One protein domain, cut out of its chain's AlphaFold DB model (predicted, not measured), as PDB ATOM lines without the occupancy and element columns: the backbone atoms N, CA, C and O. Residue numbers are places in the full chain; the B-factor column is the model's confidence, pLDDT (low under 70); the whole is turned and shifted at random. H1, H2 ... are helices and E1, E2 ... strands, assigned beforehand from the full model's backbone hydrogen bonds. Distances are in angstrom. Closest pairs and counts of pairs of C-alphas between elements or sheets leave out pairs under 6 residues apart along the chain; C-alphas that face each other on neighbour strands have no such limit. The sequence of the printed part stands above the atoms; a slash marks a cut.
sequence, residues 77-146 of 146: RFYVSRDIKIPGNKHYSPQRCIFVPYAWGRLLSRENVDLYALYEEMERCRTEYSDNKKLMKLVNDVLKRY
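AT A GLANCE: This is residues 77 to 146 of the 146 residues of the protein "Phosphoribosylformylglycinamidine cyclo-ligase-AIR synthase-AIRS-Phosphoribosyl-aminoimidazole synthetase" of Moritella viscosa (UniProt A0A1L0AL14). Three helices run almost in line with one another: the long H2 has the short H1 and the longer H3 packed beside it, both running opposite to it, while H1 and H3 stay clear of each other. Beyond H1 and H3, away from H2, sits a small two-stranded hairpin, E1 and E2, from which the long loop of residues 82 to 97 reaches to the end of the model farthest from H2. The printed part has 70 residues, with two named strands and then three named helices in the order E1, E2, H1, H2, H3; the sheet, E1 - E2, is antiparallel, and the class is mixed, helices and strands. The whole is compact, with a radius of gyration of the C-alphas of 11.5 A, and its outline is rounded, with spans of 31 by 29 by 22 A.

HOW THE PARTS SIT: E1, residues 78 to 81, and E2, residues 98 to 101, are antiparallel neighbours and form a hairpin, with 134 degrees between their directions. N 79 and O 100 are 2.8 A apart, and N 98 and O 81 are 2.9 A apart, both within hydrogen-bond range. H1, residues 102 to 107, follows E2 by a tight link; the closest C-alphas of E1 and H1, those of Phe 78 and Tyr 102, are 5.5 A apart. H2, residues 115 to 128, touches H1 with residues 117 to 121 alone, at a shallow tilt of 21 degrees, opposite ways; their closest C-alphas, those of Leu 107 and Leu 118, are 6.4 A apart. H3, residues 133 to 143, touches H2 at a shallow tilt of 12 degrees, opposite ways, and their closest C-alphas, those of Met 122 and Val 139, are 6.1 A apart. H1 and H2 form a helical hairpin, and so do H2 and H3. The closest C-alphas of E2 and H3, those of Val 100 and Leu 135, are 7.9 A apart. H1 and H3 are apart; E2 and H2 are only just apart, at 8.5 A. In H2 and H3 every O i to N i+4 pair is within hydrogen-bond range; in H1 1 of 2 is.

IN THESE COORDINATES: E1 begins at C-alpha 78, at (137.060, 265.277, 219.072), and E2 ends at C-alpha 101. H2 is the longest helix, 19.8 A from C-alpha 115 at (152.789, 260.520, 232.096) to C-alpha 128. H3 measures 15.3 A and ends at C-alpha 143, at (154.840, 261.237, 222.947). E2 is 10.1 A long, H1 9.4 A and E1 9.2 A.

THE WHOLE: The two C-alphas farthest apart, those of Glu 111 and Asp 131, are 31.4 A from each other. The printed part has no cut and ends at residue 146, the chain's last. The link from E1 to E2 is long, 16 residues, while that from H1 to H2 is short and that from H2 to H3 tight. Residues 128 to 133, of which 128 belongs to H2 and 133 to H3, stand free. The mean pLDDT of the printed part is 91.0, and no printed residue is under 70.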
ATOM      1  N   ARG A  77     133.620 262.745 218.797       83.81
ATOM      2  CA  ARG A  77     134.230 262.889 220.136       83.81
ATOM      3  C   ARG A  77     135.591 263.609 220.140       83.81
ATOM      4  O   ARG A  77     136.362 263.464 221.089       83.81
ATOM      5  N   PHE A  78     135.873 264.422 219.121       92.56
ATOM      6  CA  PHE A  78     137.060 265.277 219.072       92.56
ATOM      7  C   PHE A  78     136.680 266.760 219.177       92.56
ATOM      8  O   PHE A  78     135.540 267.159 218.925       92.56
ATOM      9  N   TYR A  79     137.655 267.602 219.518       91.62
ATOM     10  CA  TYR A  79     137.534 269.058 219.480       91.62
ATOM     11  C   TYR A  79     138.706 269.705 218.754       91.62
ATOM     12  O   TYR A  79     139.781 269.127 218.621       91.62
ATOM     13  N   VAL A  80     138.499 270.938 218.299       93.44
ATOM     14  CA  VAL A  80     139.538 271.727 217.636       93.44
ATOM     15  C   VAL A  80     140.509 272.280 218.678       93.44
ATOM     16  O   VAL A  80     140.149 273.168 219.450       93.44
ATOM     17  N   SER A  81     141.752 271.806 218.655       91.50
ATOM     18  CA  SER A  81     142.875 272.399 219.384       91.50
ATOM     19  C   SER A  81     143.778 273.182 218.430       91.50
ATOM     20  O   SER A  81     143.909 272.853 217.249       91.50
ATOM     21  N   ARG A  82     144.407 274.243 218.941       89.94
ATOM     22  CA  ARG A  82     145.398 275.047 218.203       89.94
ATOM     23  C   ARG A  82     146.835 274.793 218.639       89.94
ATOM     24  O   ARG A  82     147.754 275.158 217.917       89.94
ATOM     25  N   ASP A  83     147.008 274.269 219.840       88.31
ATOM     26  CA  ASP A  83     148.231 274.312 220.633       88.31
ATOM     27  C   ASP A  83     148.755 272.914 220.956       88.31
ATOM     28  O   ASP A  83     149.946 272.746 221.180       88.31
ATOM     29  N   ILE A  84     147.920 271.878 220.851       90.31
ATOM     30  CA  ILE A  84     148.395 270.497 220.970       90.31
ATOM     31  C   ILE A  84     149.317 270.142 219.809       90.31
ATOM     32  O   ILE A  84     150.339 269.498 220.008       90.31
ATOM     33  N   LYS A  85     149.012 270.573 218.580       90.06
ATOM     34  CA  LYS A  85     149.917 270.328 217.448       90.06
ATOM     35  C   LYS A  85     151.220 271.113 217.593       90.06
ATOM     36  O   LYS A  85     152.284 270.573 217.306       90.06
ATOM     37  N   ILE A  86     151.130 272.369 218.023       89.88
ATOM     38  CA  ILE A  86     152.249 273.309 218.133       89.88
ATOM     39  C   ILE A  86     152.151 273.973 219.515       89.88
ATOM     40  O   ILE A  86     151.346 274.899 219.661       89.88
ATOM     41  N   PRO A  87     152.924 273.513 220.517       88.44
ATOM     42  CA  PRO A  87     152.862 274.046 221.876       88.44
ATOM     43  C   PRO A  87     152.996 275.569 221.905       88.44
ATOM     44  O   PRO A  87     153.813 276.147 221.191       88.44
ATOM     45  N   GLY A  88     152.145 276.232 222.691       87.75
ATOM     46  CA  GLY A  88     152.149 277.692 222.825       87.75
ATOM     47  C   GLY A  88     151.680 278.466 221.585       87.75
ATOM     48  O   GLY A  88     151.716 279.698 221.597       87.75
ATOM     49  N   ASN A  89     151.225 277.798 220.516       91.94
ATOM     50  CA  ASN A  89     150.780 278.477 219.302       91.94
ATOM     51  C   ASN A  89     149.686 279.501 219.610       91.94
ATOM     52  O   ASN A  89     148.671 279.171 220.228       91.94
ATOM     53  N   LYS A  90     149.887 280.726 219.100       93.31
ATOM     54  CA  LYS A  90     149.000 281.882 219.262       93.31
ATOM     55  C   LYS A  90     148.103 282.198 218.058       93.31
ATOM     56  O   LYS A  90     147.347 283.170 218.121       93.31
ATOM     57  N   HIS A  91     148.063 281.352 217.024       95.94
ATOM     58  CA  HIS A  91     147.293 281.605 215.797       95.94
ATOM     59  C   HIS A  91     146.367 280.447 215.369       95.94
ATOM     60  O   HIS A  91     146.817 279.316 215.195       95.94
ATOM     61  N   TYR A  92     145.077 280.724 215.155       96.94
ATOM     62  CA  TYR A  92     144.111 279.770 214.596       96.94
ATOM     63  C   TYR A  92     144.166 279.771 213.061       96.94
ATOM     64  O   TYR A  92     143.856 280.782 212.430       96.94
ATOM     65  N   SER A  93     144.521 278.635 212.460       97.06
ATOM     66  CA  SER A  93     144.461 278.426 211.007       97.06
ATOM     67  C   SER A  93     144.383 276.935 210.653       97.06
ATOM     68  O   SER A  93     144.760 276.106 211.488       97.06
ATOM     69  N   PRO A  94     143.982 276.562 209.420       96.31
ATOM     70  CA  PRO A  94     143.903 275.163 208.986       96.31
ATOM     71  C   PRO A  94     145.191 274.352 209.173       96.31
ATOM     72  O   PRO A  94     145.149 273.146 209.403       96.31
ATOM     73  N   GLN A  95     146.346 275.010 209.056       94.62
ATOM     74  CA  GLN A  95     147.663 274.379 209.134       94.62
ATOM     75  C   GLN A  95     148.114 274.161 210.580       94.62
ATOM     76  O   GLN A  95     148.911 273.256 210.845       94.62
ATOM     77  N   ARG A  96     147.624 274.985 211.512       93.69
ATOM     78  CA  ARG A  96     148.039 274.975 212.921       93.69
ATOM     79  C   ARG A  96     147.038 274.259 213.820       93.69
ATOM     80  O   ARG A  96     147.442 273.602 214.772       93.69
ATOM     81  N   CYS A  97     145.754 274.346 213.492       95.12
ATOM     82  CA  CYS A  97     144.692 273.673 214.217       95.12
ATOM     83  C   CYS A  97     144.528 272.217 213.785       95.12
ATOM     84  O   CYS A  97     144.783 271.844 212.637       95.12
ATOM     85  N   ILE A  98     144.063 271.394 214.717       93.56
ATOM     86  CA  ILE A  98     143.763 269.988 214.480       93.56
ATOM     87  C   ILE A  98     142.641 269.526 215.408       93.56
ATOM     88  O   ILE A  98     142.451 270.087 216.487       93.56
ATOM     89  N   PHE A  99     141.889 268.516 214.979       94.06
ATOM     90  CA  PHE A  99     140.970 267.812 215.860       94.06
ATOM     91  C   PHE A  99     141.750 266.849 216.752       94.06
ATOM     92  O   PHE A  99     142.587 266.095 216.259       94.06
ATOM     93  N   VAL A 100     141.459 266.865 218.049       92.50
ATOM     94  CA  VAL A 100     142.053 265.970 219.052       92.50
ATOM     95  C   VAL A 100     140.965 265.344 219.928       92.50
ATOM     96  O   VAL A 100     139.908 265.965 220.098       92.50
ATOM     97  N   PRO A 101     141.197 264.166 220.526       92.31
ATOM     98  CA  PRO A 101     140.279 263.598 221.509       92.31
ATOM     99  C   PRO A 101     140.063 264.544 222.697       92.31
ATOM    100  O   PRO A 101     140.997 265.196 223.166       92.31
ATOM    101  N   TYR A 102     138.840 264.600 223.237       89.31
ATOM    102  CA  TYR A 102     138.532 265.452 224.401       89.31
ATOM    103  C   TYR A 102     139.415 265.169 225.623       89.31
ATOM    104  O   TYR A 102     139.758 266.103 226.351       89.31
ATOM    105  N   ALA A 103     139.808 263.910 225.835       88.81
ATOM    106  CA  ALA A 103     140.652 263.509 226.961       88.81
ATOM    107  C   ALA A 103     142.005 264.241 226.972       88.81
ATOM    108  O   ALA A 103     142.500 264.613 228.038       88.81
ATOM    109  N   TRP A 104     142.556 264.546 225.794       91.38
ATOM    110  CA  TRP A 104     143.864 265.188 225.666       91.38
ATOM    111  C   TRP A 104     143.877 266.592 226.258       91.38
ATOM    112  O   TRP A 104     144.862 266.988 226.868       91.38
ATOM    113  N   GLY A 105     142.769 267.328 226.139       83.88
ATOM    114  CA  GLY A 105     142.661 268.671 226.700       83.88
ATOM    115  C   GLY A 105     142.838 268.697 228.215       83.88
ATOM    116  O   GLY A 105     143.402 269.649 228.730       83.88
ATOM    117  N   ARG A 106     142.406 267.648 228.930       84.12
ATOM    118  CA  ARG A 106     142.605 267.517 230.382       84.12
ATOM    119  C   ARG A 106     144.016 267.045 230.729       84.12
ATOM    120  O   ARG A 106     144.570 267.494 231.729       84.12
ATOM    121  N   LEU A 107     144.554 266.109 229.951       88.62
ATOM    122  CA  LEU A 107     145.859 265.500 230.215       88.62
ATOM    123  C   LEU A 107     147.008 266.476 229.939       88.62
ATOM    124  O   LEU A 107     147.942 266.558 230.727       88.62
ATOM    125  N   LEU A 108     146.899 267.263 228.866       86.19
ATOM    126  CA  LEU A 108     147.956 268.154 228.379       86.19
ATOM    127  C   LEU A 108     147.856 269.596 228.903       86.19
ATOM    128  O   LEU A 108     148.726 270.406 228.606       86.19
ATOM    129  N   SER A 109     146.814 269.950 229.664       78.00
ATOM    130  CA  SER A 109     146.654 271.306 230.220       78.00
ATOM    131  C   SER A 109     147.258 271.494 231.615       78.00
ATOM    132  O   SER A 109     147.038 272.538 232.225       78.00
ATOM    133  N   ARG A 110     147.905 270.470 232.181       70.12
ATOM    134  CA  ARG A 110     148.442 270.493 233.550       70.12
ATOM    135  C   ARG A 110     149.913 270.897 233.532       70.12
ATOM    136  O   ARG A 110     150.644 270.456 232.655       70.12
ATOM    137  N   GLU A 111     150.338 271.678 234.526       74.19
ATOM    138  CA  GLU A 111     151.763 271.993 234.739       74.19
ATOM    139  C   GLU A 111     152.578 270.714 234.980       74.19
ATOM    140  O   GLU A 111     153.657 270.558 234.419       74.19
ATOM    141  N   ASN A 112     152.001 269.761 235.722       81.25
ATOM    142  CA  ASN A 112     152.528 268.410 235.897       81.25
ATOM    143  C   ASN A 112     151.643 267.413 235.144       81.25
ATOM    144  O   ASN A 112     150.527 267.096 235.573       81.25
ATOM    145  N   VAL A 113     152.130 266.951 233.993       86.38
ATOM    146  CA  VAL A 113     151.447 265.940 233.181       86.38
ATOM    147  C   VAL A 113     151.614 264.570 233.833       86.38
ATOM    148  O   VAL A 113     152.724 264.145 234.139       86.38
ATOM    149  N   ASP A 114     150.496 263.878 234.033       91.38
ATOM    150  CA  ASP A 114     150.490 262.476 234.443       91.38
ATOM    151  C   ASP A 114     150.917 261.624 233.242       91.38
ATOM    152  O   ASP A 114     150.126 261.384 232.326       91.38
ATOM    153  N   LEU A 115     152.197 261.244 233.218       91.06
ATOM    154  CA  LEU A 115     152.789 260.520 232.096       91.06
ATOM    155  C   LEU A 115     152.125 259.162 231.889       91.06
ATOM    156  O   LEU A 115     151.894 258.783 230.746       91.06
ATOM    157  N   TYR A 116     151.766 258.458 232.963       93.31
ATOM    158  CA  TYR A 116     151.127 257.150 232.850       93.31
ATOM    159  C   TYR A 116     149.767 257.273 232.159       93.31
ATOM    160  O   TYR A 116     149.543 256.645 231.125       93.31
ATOM    161  N   ALA A 117     148.911 258.175 232.647       93.44
ATOM    162  CA  ALA A 117     147.612 258.428 232.028       93.44
ATOM    163  C   ALA A 117     147.738 258.952 230.585       93.44
ATOM    164  O   ALA A 117     146.888 258.663 229.739       93.44
ATOM    165  N   LEU A 118     148.792 259.724 230.285       92.62
ATOM    166  CA  LEU A 118     149.083 260.163 228.923       92.62
ATOM    167  C   LEU A 118     149.428 258.976 228.016       92.62
ATOM    168  O   LEU A 118     148.852 258.870 226.937       92.62
ATOM    169  N   TYR A 119     150.338 258.095 228.436       94.00
ATOM    170  CA  TYR A 119     150.720 256.915 227.657       94.00
ATOM    171  C   TYR A 119     149.525 255.992 227.410       94.00
ATOM    172  O   TYR A 119     149.299 255.616 226.262       94.00
ATOM    173  N   GLU A 120     148.720 255.695 228.433       95.50
ATOM    174  CA  GLU A 120     147.511 254.874 228.272       95.50
ATOM    175  C   GLU A 120     146.543 255.471 227.242       95.50
ATOM    176  O   GLU A 120     146.051 254.773 226.354       95.50
ATOM    177  N   GLU A 121     146.309 256.784 227.301       94.88
ATOM    178  CA  GLU A 121     145.441 257.465 226.341       94.88
ATOM    179  C   GLU A 121     146.014 257.442 224.914       94.88
ATOM    180  O   GLU A 121     145.265 257.321 223.938       94.88
ATOM    181  N   MET A 122     147.336 257.542 224.763       94.38
ATOM    182  CA  MET A 122     147.999 257.465 223.460       94.38
ATOM    183  C   MET A 122     147.943 256.051 222.871       94.38
ATOM    184  O   MET A 122     147.679 255.915 221.675       94.38
ATOM    185  N   GLU A 123     148.109 255.008 223.686       95.12
ATOM    186  CA  GLU A 123     147.947 253.610 223.260       95.12
ATOM    187  C   GLU A 123     146.496 253.286 222.886       95.12
ATOM    188  O   GLU A 123     146.239 252.666 221.846       95.12
ATOM    189  N   ARG A 124     145.521 253.801 223.649       95.06
ATOM    190  CA  ARG A 124     144.106 253.731 223.262       95.06
ATOM    191  C   ARG A 124     143.891 254.368 221.891       95.06
ATOM    192  O   ARG A 124     143.262 253.761 221.028       95.06
ATOM    193  N   CYS A 125     144.442 255.564 221.659       93.88
ATOM    194  CA  CYS A 125     144.330 256.240 220.367       93.88
ATOM    195  C   CYS A 125     144.977 255.440 219.227       93.88
ATOM    196  O   CYS A 125     144.404 255.386 218.140       93.88
ATOM    197  N   ARG A 126     146.145 254.822 219.464       94.31
ATOM    198  CA  ARG A 126     146.825 253.951 218.489       94.31
ATOM    199  C   ARG A 126     145.981 252.752 218.086       94.31
ATOM    200  O   ARG A 126     146.014 252.362 216.925       94.31
ATOM    201  N   THR A 127     145.214 252.218 219.029       94.50
ATOM    202  CA  THR A 127     144.326 251.077 218.803       94.50
ATOM    203  C   THR A 127     143.034 251.492 218.098       94.50
ATOM    204  O   THR A 127     142.671 250.913 217.083       94.50
ATOM    205  N   GLU A 128     142.339 252.516 218.603       93.56
ATOM    206  CA  GLU A 128     141.008 252.904 218.107       93.56
ATOM    207  C   GLU A 128     141.059 253.653 216.767       93.56
ATOM    208  O   GLU A 128     140.114 253.602 215.981       93.56
ATOM    209  N   TYR A 129     142.162 254.355 216.489       92.00
ATOM    210  CA  TYR A 129     142.296 255.224 215.319       92.00
ATOM    211  C   TYR A 129     143.528 254.896 214.468       92.00
ATOM    212  O   TYR A 129     144.082 255.798 213.830       92.00
ATOM    213  N   SER A 130     143.960 253.632 214.447       92.94
ATOM    214  CA  SER A 130     145.163 253.162 213.739       92.94
ATOM    215  C   SER A 130     145.230 253.621 212.277       92.94
ATOM    216  O   SER A 130     146.292 254.004 211.783       92.94
ATOM    217  N   ASP A 131     144.084 253.664 211.596       93.44
ATOM    218  CA  ASP A 131     143.991 254.031 210.178       93.44
ATOM    219  C   ASP A 131     144.103 255.545 209.939       93.44
ATOM    220  O   ASP A 131     144.394 256.011 208.830       93.44
ATOM    221  N   ASN A 132     143.933 256.355 210.988       91.88
ATOM    222  CA  ASN A 132     144.067 257.800 210.909       91.88
ATOM    223  C   ASN A 132     145.541 258.214 210.995       91.88
ATOM    224  O   ASN A 132     146.033 258.685 212.021       91.88
ATOM    225  N   LYS A 133     146.250 258.111 209.868       93.00
ATOM    226  CA  LYS A 133     147.685 258.443 209.758       93.00
ATOM    227  C   LYS A 133     148.040 259.836 210.297       93.00
ATOM    228  O   LYS A 133     149.110 260.023 210.874       93.00
ATOM    229  N   LYS A 134     147.153 260.825 210.124       90.44
ATOM    230  CA  LYS A 134     147.359 262.200 210.615       90.44
ATOM    231  C   LYS A 134     147.323 262.253 212.142       90.44
ATOM    232  O   LYS A 134     148.172 262.914 212.738       90.44
ATOM    233  N   LEU A 135     146.373 261.554 212.761       91.75
ATOM    234  CA  LEU A 135     146.293 261.429 214.211       91.75
ATOM    235  C   LEU A 135     147.446 260.588 214.764       91.75
ATOM    236  O   LEU A 135     148.041 260.995 215.749       91.75
ATOM    237  N   MET A 136     147.829 259.490 214.107       94.69
ATOM    238  CA  MET A 136     148.958 258.653 214.545       94.69
ATOM    239  C   MET A 136     150.281 259.408 214.520       94.69
ATOM    240  O   MET A 136     151.078 259.317 215.453       94.69
ATOM    241  N   LYS A 137     150.489 260.237 213.493       94.31
ATOM    242  CA  LYS A 137     151.615 261.168 213.478       94.31
ATOM    243  C   LYS A 137     151.561 262.122 214.675       94.31
ATOM    244  O   LYS A 137     152.569 262.277 215.349       94.31
ATOM    245  N   LEU A 138     150.397 262.711 214.966       93.44
ATOM    246  CA  LEU A 138     150.245 263.603 216.117       93.44
ATOM    247  C   LEU A 138     150.494 262.881 217.453       93.44
ATOM    248  O   LEU A 138     151.184 263.440 218.294       93.44
ATOM    249  N   VAL A 139     149.974 261.665 217.641       94.06
ATOM    250  CA  VAL A 139     150.223 260.831 218.831       94.06
ATOM    251  C   VAL A 139     151.725 260.668 219.048       94.06
ATOM    252  O   VAL A 139     152.237 260.979 220.118       94.06
ATOM    253  N   ASN A 140     152.450 260.267 218.003       93.94
ATOM    254  CA  ASN A 140     153.900 260.102 218.069       93.94
ATOM    255  C   ASN A 140     154.624 261.426 218.349       93.94
ATOM    256  O   ASN A 140     155.586 261.448 219.110       93.94
ATOM    257  N   ASP A 141     154.171 262.529 217.753       93.38
ATOM    258  CA  ASP A 141     154.750 263.853 217.984       93.38
ATOM    259  C   ASP A 141     154.492 264.362 219.411       93.38
ATOM    260  O   ASP A 141     155.318 265.108 219.931       93.38
ATOM    261  N   VAL A 142     153.370 263.991 220.042       91.69
ATOM    262  CA  VAL A 142     153.077 264.314 221.448       91.69
ATOM    263  C   VAL A 142     153.937 263.466 222.378       91.69
ATOM    264  O   VAL A 142     154.587 264.029 223.252       91.69
ATOM    265  N   LEU A 143     154.020 262.154 222.147       91.12
ATOM    266  CA  LEU A 143     154.840 261.237 222.947       91.12
ATOM    267  C   LEU A 143     156.343 261.540 222.909       91.12
ATOM    268  O   LEU A 143     157.061 261.090 223.780       91.12
ATOM    269  N   LYS A 144     156.840 262.273 221.909       92.00
ATOM    270  CA  LYS A 144     158.249 262.706 221.851       92.00
ATOM    271  C   LYS A 144     158.561 263.932 222.715       92.00
ATOM    272  O   LYS A 144     159.724 264.303 222.828       92.00
ATOM    273  N   ARG A 145     157.538 264.630 223.216       89.06
ATOM    274  CA  ARG A 145     157.693 265.867 224.008       89.06
ATOM    275  C   ARG A 145     157.747 265.602 225.508       89.06
ATOM    276  O   ARG A 145     158.063 266.527 226.250       89.06
ATOM    277  N   TYR A 146     157.386 264.391 225.907       84.00
ATOM    278  CA  TYR A 146     157.268 263.907 227.273       84.00
ATOM    279  C   TYR A 146     158.082 262.624 227.392       84.00
ATOM    280  O   TYR A 146     158.675 262.424 228.470       84.00
TER     281      TYR A 146